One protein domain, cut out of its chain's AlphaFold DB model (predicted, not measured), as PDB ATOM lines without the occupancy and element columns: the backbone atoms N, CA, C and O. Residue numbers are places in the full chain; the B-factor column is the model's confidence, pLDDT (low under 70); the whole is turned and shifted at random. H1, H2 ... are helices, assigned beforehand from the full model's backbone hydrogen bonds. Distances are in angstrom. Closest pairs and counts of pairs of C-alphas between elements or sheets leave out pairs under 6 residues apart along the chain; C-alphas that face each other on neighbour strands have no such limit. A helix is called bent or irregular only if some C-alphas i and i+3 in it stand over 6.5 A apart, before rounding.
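What this domain is: This is residues 18 to 46 and 54 to 130 of the 153 residues of an uncharacterized protein of Natronococcus jeotgali DSM 18795 (UniProt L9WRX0). Three long helices make a layered body, with H5 passing slantwise between H1 on one side and H2 on the other; two short helices, H3 and H4, follow one another end to end, H3 running past H1 and H4 leading back to the beginning of H5. H2 kinks sharply near residue 70, and its last part leads toward the link to H3. The printed part has 106 residues with five named helices, H1 to H5 in chain order, and no named strand, and its class is all helix. The whole is compact, with a radius of gyration of the C-alphas of 13.9 A and spans of 37 by 31 by 23 A.

Where its parts are: H5, residues 106 to 129, is 34.4 A long from C-alpha 106 at (-20.259, -38.730, 42.349) to C-alpha 129 at (-43.289, -15.791, 53.658). H2, residues 54 to 77, also has 24 residues and is 27.7 A long; it has a kink of 82 degrees near residue 70 and is irregular, with C-alphas 69 and 72 being 7.9 A apart. H1, residues 21 to 43, is 31.3 A long and begins at C-alpha 21 at (-31.675, -11.711, 41.040). It has a kink of 31 degrees near residue 31 and is neither bent nor irregular, but only just: C-alphas 31 and 34 are 6.1 A apart. H3 is residues 84 to 92 and H4 residues 94 to 102.

How they stand to each other: H5 touches H2, with 41 pairs of C-alphas within 8 A; the closest are those of Gly 63 and Ala 116, 3.9 A apart. They run the same way at a steep tilt of 62 degrees, where the line of H2 is a rough one. H5 also touches H1, the closest C-alphas being those of Phe 26 and Leu 121, 6.3 A apart. These two run opposite ways at a shallow tilt of 33 degrees, only just short of steep. H1 and H3 only just touch, with 3 pairs of C-alphas within 8 A, H1 with residues 32 to 36 alone; the closest C-alphas are those of Phe 36 and Thr 92, 5.9 A apart. They run the same way at a shallow tilt of 19 degrees. H4 is close to but not clearly touching H3, the closest C-alphas being those of Leu 90 and Gly 96 at 5.3 A, and likewise H5, those of Leu 100 and Ala 106 at 5.5 A. H1 and H4 are near each other. H1 and H2 are apart, as are H2 and H3, H2 and H4, and H3 and H5. In H3, H4 and H5 every O i to N i+4 pair is within hydrogen-bond range; in H1 18 of 19 are, and in H2 17 of 20.

The domain as a whole: The C-alphas farthest apart are those of Val 102 and Ser 130, 42.4 A. Residues 47 to 53 are not printed, and C-alphas 46 and 54 are 17.4 A apart across this cut. The links H3 to H4 and H4 to H5 are tight, and H2 to H3 is short. The mean pLDDT of the printed part is 73.0, with 35 residues under 70, among them residues 43 to 46 and 78 to 106.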
ATOM      1  N   THR A  18     -38.850 -12.289  32.595       71.56
ATOM      2  CA  THR A  18     -38.179 -13.307  33.403       71.56
ATOM      3  C   THR A  18     -37.582 -12.658  34.650       71.56
ATOM      4  O   THR A  18     -36.757 -11.750  34.516       71.56
ATOM      5  N   PRO A  19     -37.933 -13.128  35.858       71.56
ATOM      6  CA  PRO A  19     -37.427 -12.543  37.091       71.56
ATOM      7  C   PRO A  19     -35.910 -12.702  37.190       71.56
ATOM      8  O   PRO A  19     -35.354 -13.769  36.928       71.56
ATOM      9  N   SER A  20     -35.242 -11.636  37.620       69.31
ATOM     10  CA  SER A  20     -33.795 -11.592  37.831       69.31
ATOM     11  C   SER A  20     -33.441 -11.667  39.327       69.31
ATOM     12  O   SER A  20     -34.309 -11.733  40.206       69.31
ATOM     13  N   GLY A  21     -32.146 -11.729  39.653       72.44
ATOM     14  CA  GLY A  21     -31.675 -11.711  41.040       72.44
ATOM     15  C   GLY A  21     -32.099 -12.943  41.855       72.44
ATOM     16  O   GLY A  21     -31.977 -14.074  41.390       72.44
ATOM     17  N   ARG A  22     -32.548 -12.740  43.103       74.06
ATOM     18  CA  ARG A  22     -32.934 -13.850  44.000       74.06
ATOM     19  C   ARG A  22     -34.190 -14.571  43.508       74.06
ATOM     20  O   ARG A  22     -34.303 -15.776  43.702       74.06
ATOM     21  N   ALA A  23     -35.136 -13.852  42.900       73.19
ATOM     22  CA  ALA A  23     -36.388 -14.433  42.414       73.19
ATOM     23  C   ALA A  23     -36.141 -15.398  41.242       73.19
ATOM     24  O   ALA A  23     -36.650 -16.517  41.256       73.19
ATOM     25  N   GLY A  24     -35.293 -15.006  40.285       73.06
ATOM     26  CA  GLY A  24     -34.865 -15.886  39.195       73.06
ATOM     27  C   GLY A  24     -34.112 -17.121  39.693       73.06
ATOM     28  O   GLY A  24     -34.390 -18.236  39.267       73.06
ATOM     29  N   GLU A  25     -33.212 -16.941  40.659       73.62
ATOM     30  CA  GLU A  25     -32.473 -18.040  41.290       73.62
ATOM     31  C   GLU A  25     -33.387 -19.025  42.029       73.62
ATOM     32  O   GLU A  25     -33.221 -20.237  41.919       73.62
ATOM     33  N   PHE A  26     -34.397 -18.525  42.741       79.06
ATOM     34  CA  PHE A  26     -35.384 -19.365  43.410       79.06
ATOM     35  C   PHE A  26     -36.200 -20.199  42.422       79.06
ATOM     36  O   PHE A  26     -36.386 -21.392  42.649       79.06
ATOM     37  N   LEU A  27     -36.634 -19.612  41.302       78.00
ATOM     38  CA  LEU A  27     -37.302 -20.369  40.242       78.00
ATOM     39  C   LEU A  27     -36.379 -21.400  39.598       78.00
ATOM     40  O   LEU A  27     -36.795 -22.537  39.374       78.00
ATOM     41  N   ALA A  28     -35.127 -21.023  39.341       77.56
ATOM     42  CA  ALA A  28     -34.128 -21.939  38.814       77.56
ATOM     43  C   ALA A  28     -33.918 -23.129  39.758       77.56
ATOM     44  O   ALA A  28     -33.834 -24.256  39.288       77.56
ATOM     45  N   LEU A  29     -33.912 -22.916  41.077       79.94
ATOM     46  CA  LEU A  29     -33.828 -24.000  42.057       79.94
ATOM     47  C   LEU A  29     -35.116 -24.829  42.132       79.94
ATOM     48  O   LEU A  29     -35.028 -26.050  42.191       79.94
ATOM     49  N   ILE A  30     -36.300 -24.211  42.079       84.50
ATOM     50  CA  ILE A  30     -37.584 -24.939  42.080       84.50
ATOM     51  C   ILE A  30     -37.677 -25.917  40.908       84.50
ATOM     52  O   ILE A  30     -38.197 -27.015  41.078       84.50
ATOM     53  N   VAL A  31     -37.205 -25.521  39.725       81.88
ATOM     54  CA  VAL A  31     -37.296 -26.353  38.516       81.88
ATOM     55  C   VAL A  31     -36.065 -27.245  38.364       81.88
ATOM     56  O   VAL A  31     -36.182 -28.441  38.107       81.88
ATOM     57  N   GLY A  32     -34.878 -26.673  38.537       75.12
ATOM     58  CA  GLY A  32     -33.603 -27.340  38.300       75.12
ATOM     59  C   GLY A  32     -33.266 -28.388  39.350       75.12
ATOM     60  O   GLY A  32     -32.744 -29.438  38.995       75.12
ATOM     61  N   LEU A  33     -33.595 -28.161  40.627       81.19
ATOM     62  CA  LEU A  33     -33.225 -29.088  41.697       81.19
ATOM     63  C   LEU A  33     -33.982 -30.427  41.619       81.19
ATOM     64  O   LEU A  33     -33.325 -31.461  41.719       81.19
ATOM     65  N   PRO A  34     -35.308 -30.467  41.360       82.62
ATOM     66  CA  PRO A  34     -36.008 -31.726  41.110       82.62
ATOM     67  C   PRO A  34     -35.536 -32.439  39.842       82.62
ATOM     68  O   PRO A  34     -35.411 -33.660  39.852       82.62
ATOM     69  N   LEU A  35     -35.241 -31.699  38.763       80.06
ATOM     70  CA  LEU A  35     -34.693 -32.286  37.535       80.06
ATOM     71  C   LEU A  35     -33.313 -32.903  37.786       80.06
ATOM     72  O   LEU A  35     -33.060 -34.028  37.369       80.06
ATOM     73  N   PHE A  36     -32.446 -32.197  38.508       75.75
ATOM     74  CA  PHE A  36     -31.132 -32.694  38.894       75.75
ATOM     75  C   PHE A  36     -31.239 -33.932  39.789       75.75
ATOM     76  O   PHE A  36     -30.566 -34.924  39.533       75.75
ATOM     77  N   ALA A  37     -32.124 -33.909  40.790       80.69
ATOM     78  CA  ALA A  37     -32.385 -35.061  41.647       80.69
ATOM     79  C   ALA A  37     -32.895 -36.265  40.843       80.69
ATOM     80  O   ALA A  37     -32.427 -37.380  41.060       80.69
ATOM     81  N   TRP A  38     -33.810 -36.040  39.891       79.25
ATOM     82  CA  TRP A  38     -34.296 -37.079  38.984       79.25
ATOM     83  C   TRP A  38     -33.139 -37.693  38.199       79.25
ATOM     84  O   TRP A  38     -32.947 -38.906  38.266       79.25
ATOM     85  N   PHE A  39     -32.350 -36.869  37.502       75.06
ATOM     86  CA  PHE A  39     -31.209 -37.333  36.709       75.06
ATOM     87  C   PHE A  39     -30.205 -38.107  37.562       75.06
ATOM     88  O   PHE A  39     -29.858 -39.235  37.221       75.06
ATOM     89  N   ALA A  40     -29.809 -37.546  38.703       75.12
ATOM     90  CA  ALA A  40     -28.885 -38.197  39.618       75.12
ATOM     91  C   ALA A  40     -29.422 -39.548  40.113       75.12
ATOM     92  O   ALA A  40     -28.690 -40.530  40.115       75.12
ATOM     93  N   SER A  41     -30.709 -39.625  40.470       76.56
ATOM     94  CA  SER A  41     -31.325 -40.875  40.932       76.56
ATOM     95  C   SER A  41     -31.438 -41.938  39.835       76.56
ATOM     96  O   SER A  41     -31.389 -43.131  40.129       76.56
ATOM     97  N   SER A  42     -31.582 -41.519  38.570       75.94
ATOM     98  CA  SER A  42     -31.635 -42.436  37.430       75.94
ATOM     99  C   SER A  42     -30.267 -42.979  37.019       75.94
ATOM    100  O   SER A  42     -30.213 -44.067  36.458       75.94
ATOM    101  N   ASP A  43     -29.192 -42.236  37.297       68.50
ATOM    102  CA  ASP A  43     -27.837 -42.535  36.820       68.50
ATOM    103  C   ASP A  43     -26.986 -43.237  37.894       68.50
ATOM    104  O   ASP A  43     -26.339 -44.245  37.631       68.50
ATOM    105  N   LEU A  44     -27.059 -42.764  39.145       68.06
ATOM    106  CA  LEU A  44     -26.265 -43.274  40.273       68.06
ATOM    107  C   LEU A  44     -26.990 -44.357  41.090       68.06
ATOM    108  O   LEU A  44     -26.395 -45.002  41.950       68.06
ATOM    109  N   GLY A  45     -28.282 -44.573  40.833       65.06
ATOM    110  CA  GLY A  45     -29.139 -45.385  41.693       65.06
ATOM    111  C   GLY A  45     -29.623 -44.616  42.930       65.06
ATOM    112  O   GLY A  45     -29.509 -43.394  43.030       65.06
ATOM    113  N   GLY A  46     -30.258 -45.325  43.867       63.94
ATOM    114  CA  GLY A  46     -30.827 -44.703  45.063       63.94
ATOM    115  C   GLY A  46     -29.752 -44.056  45.938       63.94
ATOM    116  O   GLY A  46     -28.887 -44.748  46.462       63.94
ATOM    117  N   LEU A  54     -22.434 -36.664  56.626       83.69
ATOM    118  CA  LEU A  54     -21.427 -35.598  56.561       83.69
ATOM    119  C   LEU A  54     -21.597 -34.741  55.306       83.69
ATOM    120  O   LEU A  54     -21.562 -33.516  55.396       83.69
ATOM    121  N   ALA A  55     -21.820 -35.372  54.152       83.38
ATOM    122  CA  ALA A  55     -22.086 -34.682  52.892       83.38
ATOM    123  C   ALA A  55     -23.358 -33.824  52.995       83.38
ATOM    124  O   ALA A  55     -23.353 -32.657  52.602       83.38
ATOM    125  N   LEU A  56     -24.414 -34.353  53.621       83.06
ATOM    126  CA  LEU A  56     -25.636 -33.602  53.908       83.06
ATOM    127  C   LEU A  56     -25.371 -32.401  54.822       83.06
ATOM    128  O   LEU A  56     -25.784 -31.289  54.501       83.06
ATOM    129  N   ALA A  57     -24.662 -32.593  55.938       86.19
ATOM    130  CA  ALA A  57     -24.362 -31.518  56.883       86.19
ATOM    131  C   ALA A  57     -23.525 -30.402  56.238       86.19
ATOM    132  O   ALA A  57     -23.837 -29.219  56.396       86.19
ATOM    133  N   VAL A  58     -22.499 -30.775  55.468       87.62
ATOM    134  CA  VAL A  58     -21.661 -29.837  54.713       87.62
ATOM    135  C   VAL A  58     -22.490 -29.098  53.668       87.62
ATOM    136  O   VAL A  58     -22.396 -27.874  53.586       87.62
ATOM    137  N   GLY A  59     -23.337 -29.803  52.914       84.75
ATOM    138  CA  GLY A  59     -24.220 -29.197  51.921       84.75
ATOM    139  C   GLY A  59     -25.192 -28.198  52.544       84.75
ATOM    140  O   GLY A  59     -25.251 -27.053  52.104       84.75
ATOM    141  N   VAL A  60     -25.885 -28.571  53.623       87.62
ATOM    142  CA  VAL A  60     -26.799 -27.666  54.341       87.62
ATOM    143  C   VAL A  60     -26.064 -26.428  54.853       87.62
ATOM    144  O   VAL A  60     -26.537 -25.307  54.658       87.62
ATOM    145  N   TRP A  61     -24.897 -26.608  55.479       89.75
ATOM    146  CA  TRP A  61     -24.104 -25.493  55.993       89.75
ATOM    147  C   TRP A  61     -23.625 -24.567  54.870       89.75
ATOM    148  O   TRP A  61     -23.765 -23.348  54.979       89.75
ATOM    149  N   ALA A  62     -23.135 -25.133  53.765       84.38
ATOM    150  CA  ALA A  62     -22.701 -24.381  52.592       84.38
ATOM    151  C   ALA A  62     -23.862 -23.609  51.944       84.38
ATOM    152  O   ALA A  62     -23.726 -22.416  51.671       84.38
ATOM    153  N   GLY A  63     -25.020 -24.251  51.759       82.50
ATOM    154  CA  GLY A  63     -26.219 -23.620  51.202       82.50
ATOM    155  C   GLY A  63     -26.743 -22.486  52.083       82.50
ATOM    156  O   GLY A  63     -27.045 -21.397  51.590       82.50
ATOM    157  N   PHE A  64     -26.768 -22.688  53.403       84.62
ATOM    158  CA  PHE A  64     -27.116 -21.630  54.347       84.62
ATOM    159  C   PHE A  64     -26.120 -20.465  54.291       84.62
ATOM    160  O   PHE A  64     -26.531 -19.313  54.154       84.62
ATOM    161  N   ALA A  65     -24.815 -20.748  54.353       83.50
ATOM    162  CA  ALA A  65     -23.775 -19.724  54.320       83.50
ATOM    163  C   ALA A  65     -23.828 -18.900  53.024       83.50
ATOM    164  O   ALA A  65     -23.728 -17.669  53.056       83.50
ATOM    165  N   TYR A  66     -24.052 -19.566  51.891       81.56
ATOM    166  CA  TYR A  66     -24.281 -18.924  50.605       81.56
ATOM    167  C   TYR A  66     -25.493 -17.980  50.654       81.56
ATOM    168  O   TYR A  66     -25.346 -16.781  50.401       81.56
ATOM    169  N   ALA A  67     -26.666 -18.490  51.046       81.12
ATOM    170  CA  ALA A  67     -27.919 -17.734  51.036       81.12
ATOM    171  C   ALA A  67     -27.932 -16.558  52.031       81.12
ATOM    172  O   ALA A  67     -28.567 -15.525  51.773       81.12
ATOM    173  N   ALA A  68     -27.244 -16.720  53.166       77.31
ATOM    174  CA  ALA A  68     -27.225 -15.762  54.262       77.31
ATOM    175  C   ALA A  68     -26.119 -14.704  54.148       77.31
ATOM    176  O   ALA A  68     -26.377 -13.558  54.513       77.31
ATOM    177  N   PHE A  69     -24.921 -15.056  53.658       77.81
ATOM    178  CA  PHE A  69     -23.736 -14.193  53.795       77.81
ATOM    179  C   PHE A  69     -22.950 -13.951  52.505       77.81
ATOM    180  O   PHE A  69     -22.399 -12.864  52.326       77.81
ATOM    181  N   PHE A  70     -22.842 -14.948  51.621       76.50
ATOM    182  CA  PHE A  70     -21.846 -14.909  50.542       76.50
ATOM    183  C   PHE A  70     -22.408 -14.679  49.143       76.50
ATOM    184  O   PHE A  70     -21.625 -14.362  48.253       76.50
ATOM    185  N   ARG A  71     -23.730 -14.761  48.949       76.94
ATOM    186  CA  ARG A  71     -24.381 -14.626  47.636       76.94
ATOM    187  C   ARG A  71     -23.851 -13.458  46.801       76.94
ATOM    188  O   ARG A  71     -23.388 -13.662  45.689       76.94
ATOM    189  N   GLU A  72     -23.898 -12.238  47.329       71.69
ATOM    190  CA  GLU A  72     -23.506 -11.036  46.575       71.69
ATOM    191  C   GLU A  72     -22.008 -11.010  46.256       71.69
ATOM    192  O   GLU A  72     -21.617 -10.608  45.167       71.69
ATOM    193  N   ARG A  73     -21.166 -11.494  47.178       73.56
ATOM    194  CA  ARG A  73     -19.717 -11.604  46.959       73.56
ATOM    195  C   ARG A  73     -19.377 -12.647  45.899       73.56
ATOM    196  O   ARG A  73     -18.474 -12.416  45.108       73.56
ATOM    197  N   LEU A  74     -20.085 -13.774  45.898       70.69
ATOM    198  CA  LEU A  74     -19.902 -14.829  44.907       70.69
ATOM    199  C   LEU A  74     -20.375 -14.370  43.533       70.69
ATOM    200  O   LEU A  74     -19.625 -14.508  42.580       70.69
ATOM    201  N   LEU A  75     -21.553 -13.748  43.436       69.56
ATOM    202  CA  LEU A  75     -22.057 -13.222  42.165       69.56
ATOM    203  C   LEU A  75     -21.171 -12.106  41.600       69.56
ATOM    204  O   LEU A  75     -20.955 -12.081  40.398       69.56
ATOM    205  N   ALA A  76     -20.602 -11.243  42.444       73.25
ATOM    206  CA  ALA A  76     -19.640 -10.229  42.002       73.25
ATOM    207  C   ALA A  76     -18.285 -10.815  41.560       73.25
ATOM    208  O   ALA A  76     -17.533 -10.156  40.850       73.25
ATOM    209  N   ALA A  77     -17.949 -12.028  42.007       72.38
ATOM    210  CA  ALA A  77     -16.744 -12.736  41.590       72.38
ATOM    211  C   ALA A  77     -16.959 -13.579  40.321       72.38
ATOM    212  O   ALA A  77     -15.978 -14.011  39.714       72.38
ATOM    213  N   VAL A  78     -18.214 -13.829  39.926       65.50
ATOM    214  CA  VAL A  78     -18.532 -14.530  38.678       65.50
ATOM    215  C   VAL A  78     -18.300 -13.564  37.514       65.50
ATOM    216  O   VAL A  78     -18.904 -12.495  37.489       65.50
ATOM    217  N   PRO A  79     -17.434 -13.911  36.547       65.06
ATOM    218  CA  PRO A  79     -17.207 -13.070  35.381       65.06
ATOM    219  C   PRO A  79     -18.488 -12.883  34.560       65.06
ATOM    220  O   PRO A  79     -19.189 -13.858  34.306       65.06
ATOM    221  N   ASP A  80     -18.730 -11.679  34.040       63.47
ATOM    222  CA  ASP A  80     -19.943 -11.355  33.262       63.47
ATOM    223  C   ASP A  80     -20.142 -12.237  32.011       63.47
ATOM    224  O   ASP A  80     -21.259 -12.397  31.518       63.47
ATOM    225  N   TRP A  81     -19.068 -12.844  31.491       59.06
ATOM    226  CA  TRP A  81     -19.124 -13.772  30.354       59.06
ATOM    227  C   TRP A  81     -19.665 -15.163  30.724       59.06
ATOM    228  O   TRP A  81     -20.119 -15.906  29.850       59.06
ATOM    229  N   LEU A  82     -19.645 -15.526  32.009       60.06
ATOM    230  CA  LEU A  82     -20.269 -16.729  32.547       60.06
ATOM    231  C   LEU A  82     -21.729 -16.406  32.860       60.06
ATOM    232  O   LEU A  82     -22.095 -16.081  33.988       60.06
ATOM    233  N   SER A  83     -22.582 -16.498  31.836       58.28
ATOM    234  CA  SER A  83     -24.017 -16.311  32.036       58.28
ATOM    235  C   SER A  83     -24.525 -17.292  33.105       58.28
ATOM    236  O   SER A  83     -24.112 -18.455  33.147       58.28
ATOM    237  N   SER A  84     -25.444 -16.852  33.970       59.16
ATOM    238  CA  SER A  84     -26.071 -17.721  34.982       59.16
ATOM    239  C   SER A  84     -26.708 -18.967  34.352       59.16
ATOM    240  O   SER A  84     -26.772 -20.024  34.972       59.16
ATOM    241  N   TRP A  85     -27.101 -18.857  33.079       53.84
ATOM    242  CA  TRP A  85     -27.580 -19.953  32.246       53.84
ATOM    243  C   TRP A  85     -26.485 -20.958  31.870       53.84
ATOM    244  O   TRP A  85     -26.736 -22.155  31.859       53.84
ATOM    245  N   THR A  86     -25.256 -20.509  31.615       59.41
ATOM    246  CA  THR A  86     -24.097 -21.378  31.355       59.41
ATOM    247  C   THR A  86     -23.690 -22.142  32.612       59.41
ATOM    248  O   THR A  86     -23.454 -23.342  32.535       59.41
ATOM    249  N   LEU A  87     -23.667 -21.484  33.776       60.47
ATOM    250  CA  LEU A  87     -23.434 -22.140  35.071       60.47
ATOM    251  C   LEU A  87     -24.537 -23.152  35.397       60.47
ATOM    252  O   LEU A  87     -24.240 -24.284  35.773       60.47
ATOM    253  N   GLY A  88     -25.800 -22.778  35.171       58.50
ATOM    254  CA  GLY A  88     -26.936 -23.689  35.273       58.50
ATOM    255  C   GLY A  88     -26.795 -24.871  34.314       58.50
ATOM    256  O   GLY A  88     -26.875 -26.014  34.736       58.50
ATOM    257  N   SER A  89     -26.490 -24.640  33.040       58.62
ATOM    258  CA  SER A  89     -26.308 -25.707  32.051       58.62
ATOM    259  C   SER A  89     -25.098 -26.596  32.342       58.62
ATOM    260  O   SER A  89     -25.115 -27.761  31.962       58.62
ATOM    261  N   LEU A  90     -24.052 -26.081  32.989       62.06
ATOM    262  CA  LEU A  90     -22.889 -26.870  33.388       62.06
ATOM    263  C   LEU A  90     -23.217 -27.767  34.591       62.06
ATOM    264  O   LEU A  90     -22.807 -28.919  34.615       62.06
ATOM    265  N   LEU A  91     -23.965 -27.246  35.568       57.62
ATOM    266  CA  LEU A  91     -24.326 -27.962  36.798       57.62
ATOM    267  C   LEU A  91     -25.523 -28.908  36.619       57.62
ATOM    268  O   LEU A  91     -25.594 -29.938  37.278       57.62
ATOM    269  N   THR A  92     -26.455 -28.561  35.732       52.72
ATOM    270  CA  THR A  92     -27.694 -29.322  35.480       52.72
ATOM    271  C   THR A  92     -27.641 -30.116  34.174       52.72
ATOM    272  O   THR A  92     -28.462 -31.002  33.962       52.72
ATOM    273  N   GLY A  93     -26.709 -29.800  33.271       52.78
ATOM    274  CA  GLY A  93     -26.540 -30.524  32.014       52.78
ATOM    275  C   GLY A  93     -25.688 -31.775  32.194       52.78
ATOM    276  O   GLY A  93     -24.751 -31.793  32.991       52.78
ATOM    277  N   GLY A  94     -25.976 -32.807  31.395       53.91
ATOM    278  CA  GLY A  94     -25.287 -34.102  31.454       53.91
ATOM    279  C   GLY A  94     -23.758 -34.016  31.376       53.91
ATOM    280  O   GLY A  94     -23.083 -34.858  31.942       53.91
ATOM    281  N   PHE A  95     -23.194 -32.956  30.784       55.28
ATOM    282  CA  PHE A  95     -21.745 -32.736  30.743       55.28
ATOM    283  C   PHE A  95     -21.103 -32.589  32.136       55.28
ATOM    284  O   PHE A  95     -20.022 -33.123  32.363       55.28
ATOM    285  N   GLY A  96     -21.754 -31.902  33.083       55.12
ATOM    286  CA  GLY A  96     -21.231 -31.763  34.447       55.12
ATOM    287  C   GLY A  96     -21.282 -33.070  35.233       55.12
ATOM    288  O   GLY A  96     -20.334 -33.403  35.942       55.12
ATOM    289  N   LEU A  97     -22.358 -33.838  35.047       57.12
ATOM    290  CA  LEU A  97     -22.521 -35.166  35.643       57.12
ATOM    291  C   LEU A  97     -21.508 -36.167  35.069       57.12
ATOM    292  O   LEU A  97     -20.826 -36.832  35.842       57.12
ATOM    293  N   SER A  98     -21.295 -36.179  33.750       58.53
ATOM    294  CA  SER A  98     -20.278 -37.024  33.109       58.53
ATOM    295  C   SER A  98     -18.851 -36.694  33.564       58.53
ATOM    296  O   SER A  98     -18.016 -37.585  33.675       58.53
ATOM    297  N   VAL A  99     -18.541 -35.426  33.863       57.56
ATOM    298  CA  VAL A  99     -17.244 -35.051  34.456       57.56
ATOM    299  C   VAL A  99     -17.135 -35.522  35.914       57.56
ATOM    300  O   VAL A  99     -16.059 -35.957  36.322       57.56
ATOM    301  N   LEU A 100     -18.221 -35.478  36.696       55.50
ATOM    302  CA  LEU A 100     -18.249 -36.008  38.069       55.50
ATOM    303  C   LEU A 100     -18.045 -37.530  38.114       55.50
ATOM    304  O   LEU A 100     -17.353 -38.032  39.003       55.50
ATOM    305  N   GLU A 101     -18.624 -38.249  37.154       55.22
ATOM    306  CA  GLU A 101     -18.534 -39.706  37.027       55.22
ATOM    307  C   GLU A 101     -17.078 -40.172  36.836       55.22
ATOM    308  O   GLU A 101     -16.629 -41.128  37.475       55.22
ATOM    309  N   VAL A 102     -16.283 -39.416  36.065       56.00
ATOM    310  CA  VAL A 102     -14.845 -39.678  35.858       56.00
ATOM    311  C   VAL A 102     -14.029 -39.572  37.158       56.00
ATOM    312  O   VAL A 102     -12.957 -40.168  37.256       56.00
ATOM    313  N   VAL A 103     -14.512 -38.855  38.180       53.44
ATOM    314  CA  VAL A 103     -13.742 -38.551  39.404       53.44
ATOM    315  C   VAL A 103     -14.067 -39.496  40.581       53.44
ATOM    316  O   VAL A 103     -13.458 -39.370  41.638       53.44
ATOM    317  N   HIS A 104     -14.968 -40.482  40.437       54.00
ATOM    318  CA  HIS A 104     -15.350 -41.416  41.528       54.00
ATOM    319  C   HIS A 104     -15.816 -40.721  42.834       54.00
ATOM    320  O   HIS A 104     -15.842 -41.322  43.906       54.00
ATOM    321  N   LEU A 105     -16.220 -39.448  42.749       57.50
ATOM    322  CA  LEU A 105     -16.735 -38.634  43.859       57.50
ATOM    323  C   LEU A 105     -18.239 -38.340  43.716       57.50
ATOM    324  O   LEU A 105     -18.751 -37.424  44.365       57.50
ATOM    325  N   ALA A 106     -18.928 -39.071  42.837       64.56
ATOM    326  CA  ALA A 106     -20.259 -38.730  42.349       64.56
ATOM    327  C   ALA A 106     -21.296 -38.649  43.482       64.56
ATOM    328  O   ALA A 106     -21.877 -37.585  43.690       64.56
ATOM    329  N   ASP A 107     -21.435 -39.698  44.291       73.88
ATOM    330  CA  ASP A 107     -22.481 -39.782  45.319       73.88
ATOM    331  C   ASP A 107     -22.387 -38.701  46.412       73.88
ATOM    332  O   ASP A 107     -23.361 -37.963  46.609       73.88
ATOM    333  N   PRO A 108     -21.247 -38.513  47.114       75.56
ATOM    334  CA  PRO A 108     -21.165 -37.493  48.157       75.56
ATOM    335  C   PRO A 108     -21.269 -36.080  47.579       75.56
ATOM    336  O   PRO A 108     -21.832 -35.197  48.225       75.56
ATOM    337  N   THR A 109     -20.773 -35.848  46.362       77.88
ATOM    338  CA  THR A 109     -20.851 -34.524  45.730       77.88
ATOM    339  C   THR A 109     -22.287 -34.195  45.336       77.88
ATOM    340  O   THR A 109     -22.761 -33.094  45.613       77.88
ATOM    341  N   VAL A 110     -23.014 -35.157  44.765       79.50
ATOM    342  CA  VAL A 110     -24.439 -35.014  44.446       79.50
ATOM    343  C   VAL A 110     -25.252 -34.738  45.708       79.50
ATOM    344  O   VAL A 110     -26.067 -33.813  45.711       79.50
ATOM    345  N   LEU A 111     -24.993 -35.459  46.805       81.44
ATOM    346  CA  LEU A 111     -25.642 -35.203  48.094       81.44
ATOM    347  C   LEU A 111     -25.348 -33.798  48.631       81.44
ATOM    348  O   LEU A 111     -26.272 -33.119  49.079       81.44
ATOM    349  N   VAL A 112     -24.095 -33.336  48.555       83.56
ATOM    350  CA  VAL A 112     -23.718 -31.964  48.941       83.56
ATOM    351  C   VAL A 112     -24.492 -30.939  48.112       83.56
ATOM    352  O   VAL A 112     -25.051 -30.002  48.679       83.56
ATOM    353  N   VAL A 113     -24.553 -31.110  46.787       83.38
ATOM    354  CA  VAL A 113     -25.233 -30.178  45.872       83.38
ATOM    355  C   VAL A 113     -26.738 -30.143  46.136       83.38
ATOM    356  O   VAL A 113     -27.310 -29.058  46.261       83.38
ATOM    357  N   LEU A 114     -27.378 -31.305  46.288       84.88
ATOM    358  CA  LEU A 114     -28.803 -31.406  46.606       84.88
ATOM    359  C   LEU A 114     -29.125 -30.769  47.958       84.88
ATOM    360  O   LEU A 114     -30.064 -29.976  48.059       84.88
ATOM    361  N   ALA A 115     -28.337 -31.069  48.990       86.50
ATOM    362  CA  ALA A 115     -28.517 -30.501  50.320       86.50
ATOM    363  C   ALA A 115     -28.303 -28.981  50.326       86.50
ATOM    364  O   ALA A 115     -29.109 -28.249  50.907       86.50
ATOM    365  N   ALA A 116     -27.268 -28.493  49.638       84.50
ATOM    366  CA  ALA A 116     -26.996 -27.068  49.508       84.50
ATOM    367  C   ALA A 116     -28.123 -26.344  48.773       84.50
ATOM    368  O   ALA A 116     -28.669 -25.376  49.302       84.50
ATOM    369  N   GLY A 117     -28.531 -26.829  47.599       84.44
ATOM    370  CA  GLY A 117     -29.615 -26.215  46.835       84.44
ATOM    371  C   GLY A 117     -30.950 -26.240  47.584       84.44
ATOM    372  O   GLY A 117     -31.666 -25.237  47.597       84.44
ATOM    373  N   THR A 118     -31.250 -27.327  48.301       86.62
ATOM    374  CA  THR A 118     -32.448 -27.426  49.154       86.62
ATOM    375  C   THR A 118     -32.401 -26.421  50.304       86.62
ATOM    376  O   THR A 118     -33.399 -25.761  50.583       86.62
ATOM    377  N   ALA A 119     -31.245 -26.245  50.952       86.44
ATOM    378  CA  ALA A 119     -31.080 -25.249  52.007       86.44
ATOM    379  C   ALA A 119     -31.275 -23.818  51.478       86.44
ATOM    380  O   ALA A 119     -31.965 -23.019  52.112       86.44
ATOM    381  N   VAL A 120     -30.740 -23.498  50.294       84.12
ATOM    382  CA  VAL A 120     -30.964 -22.194  49.643       84.12
ATOM    383  C   VAL A 120     -32.445 -21.985  49.326       84.12
ATOM    384  O   VAL A 120     -32.985 -20.907  49.593       84.12
ATOM    385  N   LEU A 121     -33.119 -23.013  48.806       85.25
ATOM    386  CA  LEU A 121     -34.547 -22.976  48.497       85.25
ATOM    387  C   LEU A 121     -35.386 -22.771  49.765       85.25
ATOM    388  O   LEU A 121     -36.269 -21.916  49.775       85.25
ATOM    389  N   ALA A 122     -35.066 -23.470  50.855       85.38
ATOM    390  CA  ALA A 122     -35.740 -23.323  52.142       85.38
ATOM    391  C   ALA A 122     -35.559 -21.917  52.731       85.38
ATOM    392  O   ALA A 122     -36.534 -21.287  53.138       85.38
ATOM    393  N   VAL A 123     -34.333 -21.379  52.725       84.12
ATOM    394  CA  VAL A 123     -34.067 -20.004  53.181       84.12
ATOM    395  C   VAL A 123     -34.828 -18.990  52.324       84.12
ATOM    396  O   VAL A 123     -35.399 -18.040  52.859       84.12
ATOM    397  N   SER A 124     -34.870 -19.196  51.009       79.06
ATOM    398  CA  SER A 124     -35.594 -18.321  50.081       79.06
ATOM    399  C   SER A 124     -37.107 -18.374  50.313       79.06
ATOM    400  O   SER A 124     -37.747 -17.329  50.385       79.06
ATOM    401  N   ALA A 125     -37.672 -19.563  50.538       81.31
ATOM    402  CA  ALA A 125     -39.084 -19.740  50.874       81.31
ATOM    403  C   ALA A 125     -39.445 -19.087  52.219       81.31
ATOM    404  O   ALA A 125     -40.460 -18.399  52.322       81.31
ATOM    405  N   ILE A 126     -38.587 -19.230  53.238       83.12
ATOM    406  CA  ILE A 126     -38.769 -18.551  54.528       83.12
ATOM    407  C   ILE A 126     -38.765 -17.035  54.331       83.12
ATOM    408  O   ILE A 126     -39.626 -16.358  54.882       83.12
ATOM    409  N   ARG A 127     -37.845 -16.486  53.530       77.81
ATOM    410  CA  ARG A 127     -37.804 -15.042  53.239       77.81
ATOM    411  C   ARG A 127     -39.022 -14.554  52.462       77.81
ATOM    412  O   ARG A 127     -39.465 -13.441  52.708       77.81
ATOM    413  N   LEU A 128     -39.574 -15.379  51.576       75.50
ATOM    414  CA  LEU A 128     -40.780 -15.053  50.815       75.50
ATOM    415  C   LEU A 128     -42.013 -14.906  51.722       75.50
ATOM    416  O   LEU A 128     -42.849 -14.041  51.485       75.50
ATOM    417  N   VAL A 129     -42.125 -15.751  52.751       78.75
ATOM    418  CA  VAL A 129     -43.289 -15.791  53.658       78.75
ATOM    419  C   VAL A 129     -43.069 -14.947  54.923       78.75
ATOM    420  O   VAL A 129     -44.026 -14.580  55.605       78.75
ATOM    421  N   SER A 130     -41.819 -14.626  55.265       70.75
ATOM    422  CA  SER A 130     -41.483 -13.904  56.492       70.75
ATOM    423  C   SER A 130     -41.857 -12.420  56.397       70.75
ATOM    424  O   SER A 130     -41.313 -11.714  55.553       70.75
TER     425      SER A 130